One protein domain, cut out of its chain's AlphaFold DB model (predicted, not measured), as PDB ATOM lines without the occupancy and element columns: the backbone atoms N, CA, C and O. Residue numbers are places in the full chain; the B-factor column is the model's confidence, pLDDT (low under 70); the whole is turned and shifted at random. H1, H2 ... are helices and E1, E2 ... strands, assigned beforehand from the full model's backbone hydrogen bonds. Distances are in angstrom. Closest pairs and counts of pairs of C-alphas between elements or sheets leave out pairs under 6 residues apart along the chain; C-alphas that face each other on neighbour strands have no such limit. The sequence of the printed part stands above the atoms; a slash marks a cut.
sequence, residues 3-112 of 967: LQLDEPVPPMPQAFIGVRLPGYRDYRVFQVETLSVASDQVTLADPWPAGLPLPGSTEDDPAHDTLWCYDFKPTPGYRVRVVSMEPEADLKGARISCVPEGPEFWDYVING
ATOM      1  N   LEU A   3     337.068 368.181 247.390       83.06
ATOM      2  CA  LEU A   3     335.740 368.227 247.988       83.06
ATOM      3  C   LEU A   3     335.839 367.781 249.451       83.06
ATOM      4  O   LEU A   3     336.413 366.728 249.738       83.06
ATOM      5  N   GLN A   4     335.280 368.583 250.355       82.81
ATOM      6  CA  GLN A   4     335.144 368.241 251.767       82.81
ATOM      7  C   GLN A   4     333.830 367.488 251.980       82.81
ATOM      8  O   GLN A   4     332.772 367.953 251.553       82.81
ATOM      9  N   LEU A   5     333.917 366.349 252.652       80.62
ATOM     10  CA  LEU A   5     332.799 365.513 253.067       80.62
ATOM     11  C   LEU A   5     332.545 365.714 254.567       80.62
ATOM     12  O   LEU A   5     333.416 366.189 255.301       80.62
ATOM     13  N   ASP A   6     331.347 365.367 255.019       73.94
ATOM     14  CA  ASP A   6     330.952 365.402 256.431       73.94
ATOM     15  C   ASP A   6     331.419 364.161 257.213       73.94
ATOM     16  O   ASP A   6     331.539 364.229 258.435       73.94
ATOM     17  N   GLU A   7     331.771 363.067 256.525       79.25
ATOM     18  CA  GLU A   7     332.353 361.855 257.115       79.25
ATOM     19  C   GLU A   7     333.491 361.256 256.256       79.25
ATOM     20  O   GLU A   7     333.485 361.383 255.028       79.25
ATOM     21  N   PRO A   8     334.484 360.579 256.872       83.88
ATOM     22  CA  PRO A   8     335.610 360.002 256.147       83.88
ATOM     23  C   PRO A   8     335.243 358.737 255.367       83.88
ATOM     24  O   PRO A   8     334.638 357.803 255.895       83.88
ATOM     25  N   VAL A   9     335.708 358.661 254.119       82.88
ATOM     26  CA  VAL A   9     335.489 357.523 253.220       82.88
ATOM     27  C   VAL A   9     336.732 356.631 253.108       82.88
ATOM     28  O   VAL A   9     337.855 357.130 253.210       82.88
ATOM     29  N   PRO A  10     336.585 355.308 252.905       83.38
ATOM     30  CA  PRO A  10     337.716 354.381 252.886       83.38
ATOM     31  C   PRO A  10     338.542 354.448 251.580       83.38
ATOM     32  O   PRO A  10     338.022 354.823 250.524       83.38
ATOM     33  N   PRO A  11     339.823 354.030 251.604       83.56
ATOM     34  CA  PRO A  11     340.668 354.003 250.414       83.56
ATOM     35  C   PRO A  11     340.217 352.922 249.421       83.56
ATOM     36  O   PRO A  11     340.019 351.767 249.803       83.56
ATOM     37  N   MET A  12     340.076 353.283 248.139       75.81
ATOM     38  CA  MET A  12     339.677 352.361 247.066       75.81
ATOM     39  C   MET A  12     340.521 352.548 245.794       75.81
ATOM     40  O   MET A  12     340.834 353.686 245.449       75.81
ATOM     41  N   PRO A  13     340.869 351.462 245.064       74.19
ATOM     42  CA  PRO A  13     341.745 351.539 243.887       74.19
ATOM     43  C   PRO A  13     341.183 352.412 242.756       74.19
ATOM     44  O   PRO A  13     341.934 353.117 242.089       74.19
ATOM     45  N   GLN A  14     339.864 352.369 242.557       77.06
ATOM     46  CA  GLN A  14     339.103 353.246 241.670       77.06
ATOM     47  C   GLN A  14     337.777 353.566 242.356       77.06
ATOM     48  O   GLN A  14     337.038 352.643 242.699       77.06
ATOM     49  N   ALA A  15     337.485 354.850 242.553       78.25
ATOM     50  CA  ALA A  15     336.254 355.304 243.180       78.25
ATOM     51  C   ALA A  15     335.613 356.426 242.365       78.25
ATOM     52  O   ALA A  15     336.291 357.251 241.751       78.25
ATOM     53  N   PHE A  16     334.285 356.451 242.392       83.56
ATOM     54  CA  PHE A  16     333.479 357.545 241.875       83.56
ATOM     55  C   PHE A  16     332.655 358.119 243.018       83.56
ATOM     56  O   PHE A  16     332.182 357.369 243.877       83.56
ATOM     57  N   ILE A  17     332.462 359.432 243.010       83.19
ATOM     58  CA  ILE A  17     331.590 360.125 243.948       83.19
ATOM     59  C   ILE A  17     330.436 360.774 243.194       83.19
ATOM     60  O   ILE A  17     330.629 361.535 242.246       83.19
ATOM     61  N   GLY A  18     329.216 360.432 243.598       83.38
ATOM     62  CA  GLY A  18     328.004 361.115 243.176       83.38
ATOM     63  C   GLY A  18     327.725 362.274 244.123       83.38
ATOM     64  O   GLY A  18     327.583 362.043 245.317       83.38
ATOM     65  N   VAL A  19     327.607 363.495 243.609       79.12
ATOM     66  CA  VAL A  19     327.343 364.714 244.386       79.12
ATOM     67  C   VAL A  19     326.028 365.336 243.921       79.12
ATOM     68  O   VAL A  19     325.834 365.577 242.727       79.12
ATOM     69  N   ARG A  20     325.115 365.602 244.855       80.75
ATOM     70  CA  ARG A  20     323.844 366.286 244.615       80.75
ATOM     71  C   ARG A  20     323.842 367.626 245.337       80.75
ATOM     72  O   ARG A  20     323.723 367.691 246.557       80.75
ATOM     73  N   LEU A  21     323.937 368.684 244.540       77.38
ATOM     74  CA  LEU A  21     323.955 370.060 245.020       77.38
ATOM     75  C   LEU A  21     322.570 370.494 245.538       77.38
ATOM     76  O   LEU A  21     321.552 370.084 244.956       77.38
ATOM     77  N   PRO A  22     322.510 371.358 246.568       65.19
ATOM     78  CA  PRO A  22     321.271 371.976 247.026       65.19
ATOM     79  C   PRO A  22     320.485 372.603 245.865       65.19
ATOM     80  O   PRO A  22     321.040 373.266 244.989       65.19
ATOM     81  N   GLY A  23     319.177 372.349 245.808       64.81
ATOM     82  CA  GLY A  23     318.299 372.842 244.737       64.81
ATOM     83  C   GLY A  23     318.283 372.013 243.442       64.81
ATOM     84  O   GLY A  23     317.388 372.212 242.619       64.81
ATOM     85  N   TYR A  24     319.178 371.032 243.270       61.12
ATOM     86  CA  TYR A  24     319.188 370.134 242.108       61.12
ATOM     87  C   TYR A  24     318.609 368.748 242.441       61.12
ATOM     88  O   TYR A  24     318.662 368.263 243.576       61.12
ATOM     89  N   ARG A  25     317.991 368.099 241.444       55.59
ATOM     90  CA  ARG A  25     317.330 366.787 241.604       55.59
ATOM     91  C   ARG A  25     318.220 365.589 241.268       55.59
ATOM     92  O   ARG A  25     317.983 364.522 241.828       55.59
ATOM     93  N   ASP A  26     319.250 365.788 240.453       63.69
ATOM     94  CA  ASP A  26     320.107 364.711 239.951       63.69
ATOM     95  C   ASP A  26     321.473 364.687 240.649       63.69
ATOM     96  O   ASP A  26     322.011 365.733 241.024       63.69
ATOM     97  N   TYR A  27     322.046 363.488 240.799       73.19
ATOM     98  CA  TYR A  27     323.434 363.309 241.229       73.19
ATOM     99  C   TYR A  27     324.371 363.476 240.035       73.19
ATOM    100  O   TYR A  27     324.162 362.884 238.976       73.19
ATOM    101  N   ARG A  28     325.437 364.251 240.222       77.25
ATOM    102  CA  ARG A  28     326.543 364.353 239.268       77.25
ATOM    103  C   ARG A  28     327.667 363.442 239.721       77.25
ATOM    104  O   ARG A  28     328.072 363.515 240.875       77.25
ATOM    105  N   VAL A  29     328.146 362.587 238.830       81.75
ATOM    106  CA  VAL A  29     329.167 361.588 239.154       81.75
ATOM    107  C   VAL A  29     330.524 362.078 238.668       81.75
ATOM    108  O   VAL A  29     330.652 362.460 237.507       81.75
ATOM    109  N   PHE A  30     331.514 362.050 239.556       80.69
ATOM    110  CA  PHE A  30     332.900 362.420 239.285       80.69
ATOM    111  C   PHE A  30     333.830 361.286 239.703       80.69
ATOM    112  O   PHE A  30     333.618 360.651 240.740       80.69
ATOM    113  N   GLN A  31     334.878 361.039 238.929       82.88
ATOM    114  CA  GLN A  31     335.953 360.147 239.334       82.88
ATOM    115  C   GLN A  31     336.804 360.801 240.431       82.88
ATOM    116  O   GLN A  31     337.139 361.986 240.353       82.88
ATOM    117  N   VAL A  32     337.159 360.022 241.454       84.88
ATOM    118  CA  VAL A  32     337.996 360.450 242.582       84.88
ATOM    119  C   VAL A  32     339.394 359.855 242.429       84.88
ATOM    120  O   VAL A  32     339.548 358.697 242.033       84.88
ATOM    121  N   GLU A  33     340.419 360.644 242.735       86.25
ATOM    122  CA  GLU A  33     341.795 360.158 242.823       86.25
ATOM    123  C   GLU A  33     341.951 359.131 243.957       86.25
ATOM    124  O   GLU A  33     341.264 359.178 244.978       86.25
ATOM    125  N   THR A  34     342.868 358.176 243.795       82.94
ATOM    126  CA  THR A  34     343.051 357.085 244.760       82.94
ATOM    127  C   THR A  34     343.502 357.610 246.128       82.94
ATOM    128  O   THR A  34     344.593 358.162 246.269       82.94
ATOM    129  N   LEU A  35     342.692 357.367 247.159       83.12
ATOM    130  CA  LEU A  35     343.036 357.631 248.558       83.12
ATOM    131  C   LEU A  35     343.954 356.522 249.099       83.12
ATOM    132  O   LEU A  35     343.694 355.338 248.885       83.12
ATOM    133  N   SER A  36     345.010 356.882 249.834       80.06
ATOM    134  CA  SER A  36     345.924 355.916 250.473       80.06
ATOM    135  C   SER A  36     345.488 355.491 251.882       80.06
ATOM    136  O   SER A  36     345.925 354.455 252.376       80.06
ATOM    137  N   VAL A  37     344.642 356.292 252.533       83.06
ATOM    138  CA  VAL A  37     344.031 356.060 253.854       83.06
ATOM    139  C   VAL A  37     342.612 356.630 253.850       83.06
ATOM    140  O   VAL A  37     342.265 357.383 252.942       83.06
ATOM    141  N   ALA A  38     341.787 356.279 254.839       86.25
ATOM    142  CA  ALA A  38     340.446 356.848 254.934       86.25
ATOM    143  C   ALA A  38     340.516 358.363 255.191       86.25
ATOM    144  O   ALA A  38     341.308 358.803 256.028       86.25
ATOM    145  N   SER A  39     339.720 359.150 254.467       85.50
ATOM    146  CA  SER A  39     339.729 360.615 254.551       85.50
ATOM    147  C   SER A  39     338.358 361.195 254.231       85.50
ATOM    148  O   SER A  39     337.624 360.655 253.411       85.50
ATOM    149  N   ASP A  40     338.018 362.296 254.890       83.81
ATOM    150  CA  ASP A  40     336.858 363.158 254.645       83.81
ATOM    151  C   ASP A  40     337.144 364.238 253.585       83.81
ATOM    152  O   ASP A  40     336.273 365.036 253.257       83.81
ATOM    153  N   GLN A  41     338.350 364.262 253.012       86.56
ATOM    154  CA  GLN A  41     338.707 365.109 251.879       86.56
ATOM    155  C   GLN A  41     339.043 364.252 250.669       86.56
ATOM    156  O   GLN A  41     339.942 363.412 250.705       86.56
ATOM    157  N   VAL A  42     338.340 364.495 249.566       85.69
ATOM    158  CA  VAL A  42     338.508 363.725 248.334       85.69
ATOM    159  C   VAL A  42     338.893 364.629 247.170       85.69
ATOM    160  O   VAL A  42     338.277 365.668 246.938       85.69
ATOM    161  N   THR A  43     339.915 364.240 246.409       87.25
ATOM    162  CA  THR A  43     340.330 364.984 245.213       87.25
ATOM    163  C   THR A  43     339.609 364.434 243.991       87.25
ATOM    164  O   THR A  43     339.762 363.268 243.641       87.25
ATOM    165  N   LEU A  44     338.826 365.279 243.322       86.25
ATOM    166  CA  LEU A  44     338.183 364.940 242.054       86.25
ATOM    167  C   LEU A  44     339.224 364.931 240.928       86.25
ATOM    168  O   LEU A  44     339.929 365.935 240.746       86.25
ATOM    169  N   ALA A  45     339.278 363.821 240.188       84.44
ATOM    170  CA  ALA A  45     340.087 363.637 238.983       84.44
ATOM    171  C   ALA A  45     339.427 364.283 237.748       84.44
ATOM    172  O   ALA A  45     340.119 364.772 236.856       84.44
ATOM    173  N   ASP A  46     338.091 364.336 237.724       82.50
ATOM    174  CA  ASP A  46     337.318 365.042 236.699       82.50
ATOM    175  C   ASP A  46     337.201 366.553 237.008       82.50
ATOM    176  O   ASP A  46     337.132 366.949 238.179       82.50
ATOM    177  N   PRO A  47     337.147 367.434 235.987       80.50
ATOM    178  CA  PRO A  47     337.008 368.873 236.196       80.50
ATOM    179  C   PRO A  47     335.616 369.251 236.725       80.50
ATOM    180  O   PRO A  47     334.590 368.759 236.252       80.50
ATOM    181  N   TRP A  48     335.572 370.198 237.669       82.19
ATOM    182  CA  TRP A  48     334.311 370.760 238.155       82.19
ATOM    183  C   TRP A  48     333.671 371.686 237.102       82.19
ATOM    184  O   TRP A  48     334.394 372.444 236.445       82.19
ATOM    185  N   PRO A  49     332.335 371.677 236.922       77.38
ATOM    186  CA  PRO A  49     331.673 372.519 235.928       77.38
ATOM    187  C   PRO A  49     331.863 374.020 236.195       77.38
ATOM    188  O   PRO A  49     331.699 374.495 237.318       77.38
ATOM    189  N   ALA A  50     332.143 374.792 235.142       71.06
ATOM    190  CA  ALA A  50     332.264 376.245 235.246       71.06
ATOM    191  C   ALA A  50     330.911 376.905 235.584       71.06
ATOM    192  O   ALA A  50     329.880 376.547 235.016       71.06
ATOM    193  N   GLY A  51     330.927 377.899 236.482       67.00
ATOM    194  CA  GLY A  51     329.743 378.688 236.858       67.00
ATOM    195  C   GLY A  51     328.898 378.117 238.002       67.00
ATOM    196  O   GLY A  51     327.848 378.680 238.296       67.00
ATOM    197  N   LEU A  52     329.346 377.040 238.658       69.19
ATOM    198  CA  LEU A  52     328.722 376.507 239.873       69.19
ATOM    199  C   LEU A  52     329.687 376.625 241.062       69.19
ATOM    200  O   LEU A  52     330.841 376.202 240.920       69.19
ATOM    201  N   PRO A  53     329.249 377.166 242.217       70.31
ATOM    202  CA  PRO A  53     330.070 377.174 243.422       70.31
ATOM    203  C   PRO A  53     330.384 375.736 243.847       70.31
ATOM    204  O   PRO A  53     329.594 374.815 243.626       70.31
ATOM    205  N   LEU A  54     331.583 375.531 244.391       76.94
ATOM    206  CA  LEU A  54     331.947 374.248 244.986       76.94
ATOM    207  C   LEU A  54     331.318 374.182 246.388       76.94
ATOM    208  O   LEU A  54     331.418 375.180 247.109       76.94
ATOM    209  N   PRO A  55     330.740 373.046 246.807       74.75
ATOM    210  CA  PRO A  55     330.201 372.894 248.156       74.75
ATOM    211  C   PRO A  55     331.201 373.323 249.235       74.75
ATOM    212  O   PRO A  55     332.349 372.872 249.237       74.75
ATOM    213  N   GLY A  56     330.784 374.217 250.132       71.69
ATOM    214  CA  GLY A  56     331.619 374.779 251.197       71.69
ATOM    215  C   GLY A  56     332.524 375.945 250.789       71.69
ATOM    216  O   GLY A  56     333.320 376.397 251.610       71.69
ATOM    217  N   SER A  57     332.440 376.440 249.548       71.00
ATOM    218  CA  SER A  57     333.271 377.566 249.080       71.00
ATOM    219  C   SER A  57     332.751 378.955 249.480       71.00
ATOM    220  O   SER A  57     333.495 379.931 249.364       71.00
ATOM    221  N   THR A  58     331.517 379.055 249.984       66.81
ATOM    222  CA  THR A  58     330.893 380.295 250.485       66.81
ATOM    223  C   THR A  58     330.100 380.031 251.769       66.81
ATOM    224  O   THR A  58     329.616 378.922 251.964       66.81
ATOM    225  N   GLU A  59     329.927 381.046 252.623       67.19
ATOM    226  CA  GLU A  59     329.212 380.922 253.913       67.19
ATOM    227  C   GLU A  59     327.727 380.537 253.745       67.19
ATOM    228  O   GLU A  59     327.177 379.838 254.591       67.19
ATOM    229  N   ASP A  60     327.120 380.899 252.608       63.28
ATOM    230  CA  ASP A  60     325.725 380.583 252.253       63.28
ATOM    231  C   ASP A  60     325.537 379.211 251.555       63.28
ATOM    232  O   ASP A  60     324.416 378.865 251.186       63.28
ATOM    233  N   ASP A  61     326.612 378.434 251.340       66.06
ATOM    234  CA  ASP A  61     326.575 377.079 250.745       66.06
ATOM    235  C   ASP A  61     327.544 376.146 251.495       66.06
ATOM    236  O   ASP A  61     328.614 375.793 250.980       66.06
ATOM    237  N   PRO A  62     327.249 375.807 252.762       69.62
ATOM    238  CA  PRO A  62     328.140 374.993 253.570       69.62
ATOM    239  C   PRO A  62     328.225 373.555 253.032       69.62
ATOM    240  O   PRO A  62     327.240 372.975 252.582       69.62
ATOM    241  N   ALA A  63     329.411 372.939 253.110       67.06
ATOM    242  CA  ALA A  63     329.670 371.631 252.488       67.06
ATOM    243  C   ALA A  63     328.708 370.513 252.945       67.06
ATOM    244  O   ALA A  63     328.403 369.621 252.158       67.06
ATOM    245  N   HIS A  64     328.197 370.584 254.180       67.12
ATOM    246  CA  HIS A  64     327.270 369.597 254.746       67.12
ATOM    247  C   HIS A  64     325.843 369.662 254.177       67.12
ATOM    248  O   HIS A  64     325.087 368.709 254.344       67.12
ATOM    249  N   ASP A  65     325.474 370.733 253.468       65.75
ATOM    250  CA  ASP A  65     324.174 370.811 252.786       65.75
ATOM    251  C   ASP A  65     324.169 370.023 251.464       65.75
ATOM    252  O   ASP A  65     323.112 369.722 250.899       65.75
ATOM    253  N   THR A  66     325.349 369.646 250.966       72.00
ATOM    254  CA  THR A  66     325.496 368.838 249.758       72.00
ATOM    255  C   THR A  66     325.455 367.349 250.087       72.00
ATOM    256  O   THR A  66     326.300 366.826 250.807       72.00
ATOM    257  N   LEU A  67     324.510 366.630 249.474       77.56
ATOM    258  CA  LEU A  67     324.401 365.180 249.624       77.56
ATOM    259  C   LEU A  67     325.382 364.472 248.689       77.56
ATOM    260  O   LEU A  67     325.430 364.769 247.492       77.56
ATOM    261  N   TRP A  68     326.119 363.489 249.200       80.56
ATOM    262  CA  TRP A  68     327.092 362.735 248.414       80.56
ATOM    263  C   TRP A  68     327.006 361.224 248.659       80.56
ATOM    264  O   TRP A  68     326.460 360.753 249.653       80.56
ATOM    265  N   CYS A  69     327.515 360.449 247.701       79.62
ATOM    266  CA  CYS A  69     327.609 358.994 247.776       79.62
ATOM    267  C   CYS A  69     328.923 358.524 247.141       79.62
ATOM    268  O   CYS A  69     329.195 358.832 245.978       79.62
ATOM    269  N   TYR A  70     329.733 357.793 247.905       78.44
ATOM    270  CA  TYR A  70     331.058 357.313 247.505       78.44
ATOM    271  C   TYR A  70     331.016 355.835 247.065       78.44
ATOM    272  O   TYR A  70     330.318 355.032 247.674       78.44
ATOM    273  N   ASP A  71     331.759 355.496 246.003       71.19
ATOM    274  CA  ASP A  71     331.689 354.238 245.224       71.19
ATOM    275  C   ASP A  71     330.374 354.028 244.464       71.19
ATOM    276  O   ASP A  71     329.702 352.998 244.549       71.19
ATOM    277  N   PHE A  72     330.015 355.028 243.662       63.22
ATOM    278  CA  PHE A  72     328.864 354.933 242.772       63.22
ATOM    279  C   PHE A  72     329.099 353.852 241.694       63.22
ATOM    280  O   PHE A  72     329.881 354.047 240.761       63.22
ATOM    281  N   LYS A  73     328.428 352.694 241.795       57.09
ATOM    282  CA  LYS A  73     328.452 351.671 240.733       57.09
ATOM    283  C   LYS A  73     327.537 352.100 239.569       57.09
ATOM    284  O   LYS A  73     326.436 352.576 239.832       57.09
ATOM    285  N   PRO A  74     327.904 351.886 238.287       45.25
ATOM    286  CA  PRO A  74     327.147 352.386 237.124       45.25
ATOM    287  C   PRO A  74     325.737 351.799 236.918       45.25
ATOM    288  O   PRO A  74     325.110 352.068 235.898       45.25
ATOM    289  N   THR A  75     325.237 350.968 237.836       49.34
ATOM    290  CA  THR A  75     323.913 350.339 237.726       49.34
ATOM    291  C   THR A  75     323.010 350.911 238.819       49.34
ATOM    292  O   THR A  75     323.328 350.724 239.993       49.34
ATOM    293  N   PRO A  76     321.910 351.614 238.492       51.06
ATOM    294  CA  PRO A  76     321.029 352.174 239.513       51.06
ATOM    295  C   PRO A  76     320.448 351.065 240.399       51.06
ATOM    296  O   PRO A  76     319.871 350.103 239.893       51.06
ATOM    297  N   GLY A  77     320.587 351.196 241.720       59.31
ATOM    298  CA  GLY A  77     319.875 350.346 242.676       59.31
ATOM    299  C   GLY A  77     318.360 350.584 242.617       59.31
ATOM    300  O   GLY A  77     317.903 351.676 242.274       59.31
ATOM    301  N   TYR A  78     317.569 349.559 242.942       56.12
ATOM    302  CA  TYR A  78     316.106 349.639 242.911       56.12
ATOM    303  C   TYR A  78     315.554 350.637 243.943       56.12
ATOM    304  O   TYR A  78     316.031 350.700 245.076       56.12
ATOM    305  N   ARG A  79     314.489 351.371 243.585       62.69
ATOM    306  CA  ARG A  79     313.664 352.096 244.565       62.69
ATOM    307  C   ARG A  79     312.783 351.092 245.298       62.69
ATOM    308  O   ARG A  79     311.938 350.439 244.687       62.69
ATOM    309  N   VAL A  80     313.004 350.958 246.601       69.62
ATOM    310  CA  VAL A  80     312.351 349.949 247.435       69.62
ATOM    311  C   VAL A  80     311.495 350.598 248.514       69.62
ATOM    312  O   VAL A  80     311.851 351.628 249.084       69.62
ATOM    313  N   ARG A  81     310.363 349.976 248.822       78.00
ATOM    314  CA  ARG A  81     309.549 350.263 249.998       78.00
ATOM    315  C   ARG A  81     309.960 349.317 251.118       78.00
ATOM    316  O   ARG A  81     310.006 348.104 250.924       78.00
ATOM    317  N   VAL A  82     310.262 349.856 252.295       73.12
ATOM    318  CA  VAL A  82     310.540 349.038 253.482       73.12
ATOM    319  C   VAL A  82     309.225 348.452 253.987       73.12
ATOM    320  O   VAL A  82     308.263 349.186 254.209       73.12
ATOM    321  N   VAL A  83     309.174 347.129 254.126       78.19
ATOM    322  CA  VAL A  83     307.967 346.399 254.547       78.19
ATOM    323  C   VAL A  83     308.083 345.833 255.956       78.19
ATOM    324  O   VAL A  83     307.063 345.656 256.614       78.19
ATOM    325  N   SER A  84     309.300 345.598 256.450       75.69
ATOM    326  CA  SER A  84     309.535 345.316 257.865       75.69
ATOM    327  C   SER A  84     310.942 345.719 258.287       75.69
ATOM    328  O   SER A  84     311.864 345.779 257.471       75.69
ATOM    329  N   MET A  85     311.094 345.999 259.578       79.81
ATOM    330  CA  MET A  85     312.383 346.242 260.206       79.81
ATOM    331  C   MET A  85     312.367 345.599 261.587       79.81
ATOM    332  O   MET A  85     311.561 345.973 262.437       79.81
ATOM    333  N   GLU A  86     313.227 344.608 261.783       78.62
ATOM    334  CA  GLU A  86     313.296 343.806 263.004       78.62
ATOM    335  C   GLU A  86     314.716 343.878 263.578       78.62
ATOM    336  O   GLU A  86     315.674 343.711 262.822       78.62
ATOM    337  N   PRO A  87     314.898 344.139 264.882       74.06
ATOM    338  CA  PRO A  87     316.224 344.137 265.489       74.06
ATOM    339  C   PRO A  87     316.837 342.731 265.443       74.06
ATOM    340  O   PRO A  87     316.161 341.736 265.707       74.06
ATOM    341  N   GLU A  88     318.121 342.645 265.104       67.69
ATOM    342  CA  GLU A  88     318.853 341.380 265.123       67.69
ATOM    343  C   GLU A  88     319.137 340.940 266.567       67.69
ATOM    344  O   GLU A  88     319.127 341.743 267.502       67.69
ATOM    345  N   ALA A  89     319.356 339.637 266.763       65.31
ATOM    346  CA  ALA A  89     319.350 339.004 268.084       65.31
ATOM    347  C   ALA A  89     320.411 339.539 269.070       65.31
ATOM    348  O   ALA A  89     320.281 339.323 270.274       65.31
ATOM    349  N   ASP A  90     321.445 340.235 268.591       65.94
ATOM    350  CA  ASP A  90     322.494 340.841 269.414       65.94
ATOM    351  C   ASP A  90     322.263 342.335 269.726       65.94
ATOM    352  O   ASP A  90     323.079 342.941 270.423       65.94
ATOM    353  N   LEU A  91     321.154 342.918 269.244       59.06
ATOM    354  CA  LEU A  91     320.783 344.337 269.360       59.06
ATOM    355  C   LEU A  91     321.830 345.315 268.797       59.06
ATOM    356  O   LEU A  91     321.789 346.506 269.112       59.06
ATOM    357  N   LYS A  92     322.761 344.841 267.963       59.25
ATOM    358  CA  LYS A  92     323.770 345.690 267.309       59.25
ATOM    359  C   LYS A  92     323.386 346.090 265.888       59.25
ATOM    360  O   LYS A  92     324.026 346.972 265.322       59.25
ATOM    361  N   GLY A  93     322.335 345.484 265.340       71.44
ATOM    362  CA  GLY A  93     321.795 345.788 264.020       71.44
ATOM    363  C   GLY A  93     320.289 345.563 263.936       71.44
ATOM    364  O   GLY A  93     319.649 345.079 264.872       71.44
ATOM    365  N   ALA A  94     319.714 345.923 262.794       73.44
ATOM    366  CA  ALA A  94     318.341 345.597 262.448       73.44
ATOM    367  C   ALA A  94     318.294 345.040 261.028       73.44
ATOM    368  O   ALA A  94     318.887 345.600 260.104       73.44
ATOM    369  N   ARG A  95     317.546 343.955 260.853       69.50
ATOM    370  CA  ARG A  95     317.235 343.375 259.558       69.50
ATOM    371  C   ARG A  95     316.080 344.150 258.941       69.50
ATOM    372  O   ARG A  95     314.960 344.135 259.452       69.50
ATOM    373  N   ILE A  96     316.354 344.804 257.819       73.00
ATOM    374  CA  ILE A  96     315.354 345.523 257.030       73.00
ATOM    375  C   ILE A  96     314.933 344.635 255.860       73.00
ATOM    376  O   ILE A  96     315.771 344.195 255.074       73.00
ATOM    377  N   SER A  97     313.631 344.388 255.730       76.25
ATOM    378  CA  SER A  97     313.051 343.745 254.553       76.25
ATOM    379  C   SER A  97     312.452 344.811 253.646       76.25
ATOM    380  O   SER A  97     311.616 345.614 254.072       76.25
ATOM    381  N   CYS A  98     312.874 344.823 252.387       76.25
ATOM    382  CA  CYS A  98     312.466 345.818 251.404       76.25
ATOM    383  C   CYS A  98     311.856 345.130 250.180       76.25
ATOM    384  O   CYS A  98     312.314 344.063 249.777       76.25
ATOM    385  N   VAL A  99     310.853 345.759 249.572       72.56
ATOM    386  CA  VAL A  99     310.230 345.316 248.319       72.56
ATOM    387  C   VAL A  99     310.464 346.387 247.251       72.56
ATOM    388  O   VAL A  99     310.136 347.546 247.499       72.56
ATOM    389  N   PRO A 100     311.044 346.058 246.086       68.12
ATOM    390  CA  PRO A 100     311.152 346.995 244.971       68.12
ATOM    391  C   PRO A 100     309.770 347.299 244.380       68.12
ATOM    392  O   PRO A 100     309.015 346.380 244.084       68.12
ATOM    393  N   GLU A 101     309.455 348.584 244.204       73.69
ATOM    394  CA  GLU A 101     308.166 349.059 243.678       73.69
ATOM    395  C   GLU A 101     308.381 349.861 242.384       73.69
ATOM    396  O   GLU A 101     309.369 350.594 242.258       73.69
ATOM    397  N   GLY A 102     307.457 349.733 241.427       66.31
ATOM    398  CA  GLY A 102     307.532 350.394 240.117       66.31
ATOM    399  C   GLY A 102     307.355 351.923 240.173       66.31
ATOM    400  O   GLY A 102     306.858 352.448 241.175       66.31
ATOM    401  N   PRO A 103     307.748 352.667 239.119       63.94
ATOM    402  CA  PRO A 103     307.618 354.130 239.051       63.94
ATOM    403  C   PRO A 103     306.210 354.659 239.371       63.94
ATOM    404  O   PRO A 103     306.070 355.722 239.970       63.94
ATOM    405  N   GLU A 104     305.181 353.890 239.034       66.44
ATOM    406  CA  GLU A 104     303.761 354.230 239.146       66.44
ATOM    407  C   GLU A 104     303.255 354.215 240.592       66.44
ATOM    408  O   GLU A 104     302.419 355.032 240.981       66.44
ATOM    409  N   PHE A 105     303.799 353.314 241.419       73.12
ATOM    410  CA  PHE A 105     303.531 353.294 242.857       73.12
ATOM    411  C   PHE A 105     304.058 354.572 243.518       73.12
ATOM    412  O   PHE A 105     303.380 355.185 244.343       73.12
ATOM    413  N   TRP A 106     305.254 355.010 243.123       70.81
ATOM    414  CA  TRP A 106     305.873 356.210 243.679       70.81
ATOM    415  C   TRP A 106     305.171 357.496 243.233       70.81
ATOM    416  O   TRP A 106     305.079 358.434 244.023       70.81
ATOM    417  N   ASP A 107     304.627 357.528 242.017       69.19
ATOM    418  CA  ASP A 107     303.864 358.675 241.516       69.19
ATOM    419  C   ASP A 107     302.512 358.824 242.244       69.19
ATOM    420  O   ASP A 107     302.121 359.931 242.623       69.19
ATOM    421  N   TYR A 108     301.855 357.701 242.567       73.31
ATOM    422  CA  TYR A 108     300.661 357.679 243.421       73.31
ATOM    423  C   TYR A 108     300.937 358.174 244.844       73.31
ATOM    424  O   TYR A 108     300.184 358.999 245.360       73.31
ATOM    425  N   VAL A 109     302.018 357.707 245.476       68.31
ATOM    426  CA  VAL A 109     302.380 358.104 246.850       68.31
ATOM    427  C   VAL A 109     302.660 359.608 246.954       68.31
ATOM    428  O   VAL A 109     302.370 360.209 247.985       68.31
ATOM    429  N   ILE A 110     303.204 360.222 245.900       63.19
ATOM    430  CA  ILE A 110     303.591 361.640 245.903       63.19
ATOM    431  C   ILE A 110     302.436 362.555 245.472       63.19
ATOM    432  O   ILE A 110     302.253 363.617 246.066       63.19
ATOM    433  N   ASN A 111     301.657 362.167 244.459       70.25
ATOM    434  CA  ASN A 111     300.689 363.053 243.803       70.25
ATOM    435  C   ASN A 111     299.219 362.636 244.008       70.25
ATOM    436  O   ASN A 111     298.318 363.319 243.525       70.25
ATOM    437  N   GLY A 112     298.955 361.516 244.695       60.28
ATOM    438  CA  GLY A 112     297.608 360.993 244.963       60.28
ATOM    439  C   GLY A 112     296.888 360.401 243.746       60.28
ATOM    440  O   GLY A 112     295.754 359.943 243.868       60.28
TER     441      GLY A 112
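AT A GLANCE: This is residues 3 to 112 of the 967 residues of an uncharacterized protein of Variovorax paradoxus (UniProt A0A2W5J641). Two lobes are joined by the extended stretch 71 to 79: a small, loosely formed barrel-like lobe of five strands, E3, E2, E5, E1 and E4, with gaps between E5 and E1 and between E3 and E4, and a long two-stranded hairpin, E6 and E7, followed by helix H1. Residues 107 to 112, of which 107 to 111 belong to H1, stick out. The printed part has 110 residues, with seven named strands, E1 to E7, and then one named helix; the class is mostly strand, though under half of the residues are in named elements. The sheets run E3 - E2 - E5, E1 - E4 and E6 - E7, all antiparallel. The whole is loose, with a radius of gyration of the C-alphas of 17.5 A and spans of 41 by 40 by 29 A.

HOW THE PARTS SIT: In the largest sheet E2, residues 15 to 20, is the inner strand, and E3, residues 28 to 32, and E5, residues 67 to 70, are the edge strands. E2 and E3 form a hairpin, antiparallel at 149 degrees, with N 17 and O 30 within hydrogen-bond range at 2.8 A. E2 and E5 are antiparallel at 169 degrees, with N 18 and O 69 at 2.9 A. E1, residues 3 to 9, and E4, residues 39 to 43, are antiparallel at 140 degrees, with N 5 and O 40 at 2.8 A. The closest C-alphas of E1 and E5 are those of Val 9 and Tyr 70, 7.2 A apart; those of E3 and E4 are Val 32 and Thr 43, 5.7 A apart. E6, residues 80 to 87, is apart from E5; it forms a hairpin with E7, residues 94 to 100, antiparallel at 162 degrees, with N 83 and O 97 at 2.9 A. H1, residues 103 to 111, is not on the three-stranded sheet and is apart from E6; each of its O i to N i+4 pairs is within hydrogen-bond range.

IN THESE COORDINATES: E2 is 16.6 A long, E3 12.5 A, E5 10.5 A, E1 11.9 A and E4 10.3 A. E1 begins at C-alpha 3, (335.740, 368.227, 247.988). E6, 19.4 A long, begins at C-alpha 80, (312.351, 349.949, 247.435), and bends by 61 degrees at residue 83. E7 is 18.9 A long. H1, 12.3 A long, ends at C-alpha 111, (300.689, 363.053, 243.803).

THE WHOLE: The two C-alphas farthest apart are those of Gly 51 and Ala 89, 51.6 A. The printed part has no cut. The link from E4 to E5, residues 44 to 66, is long. The mean pLDDT of the printed part is 73.4, with 38 residues under 70, among them 58 to 65 and 72 to 80.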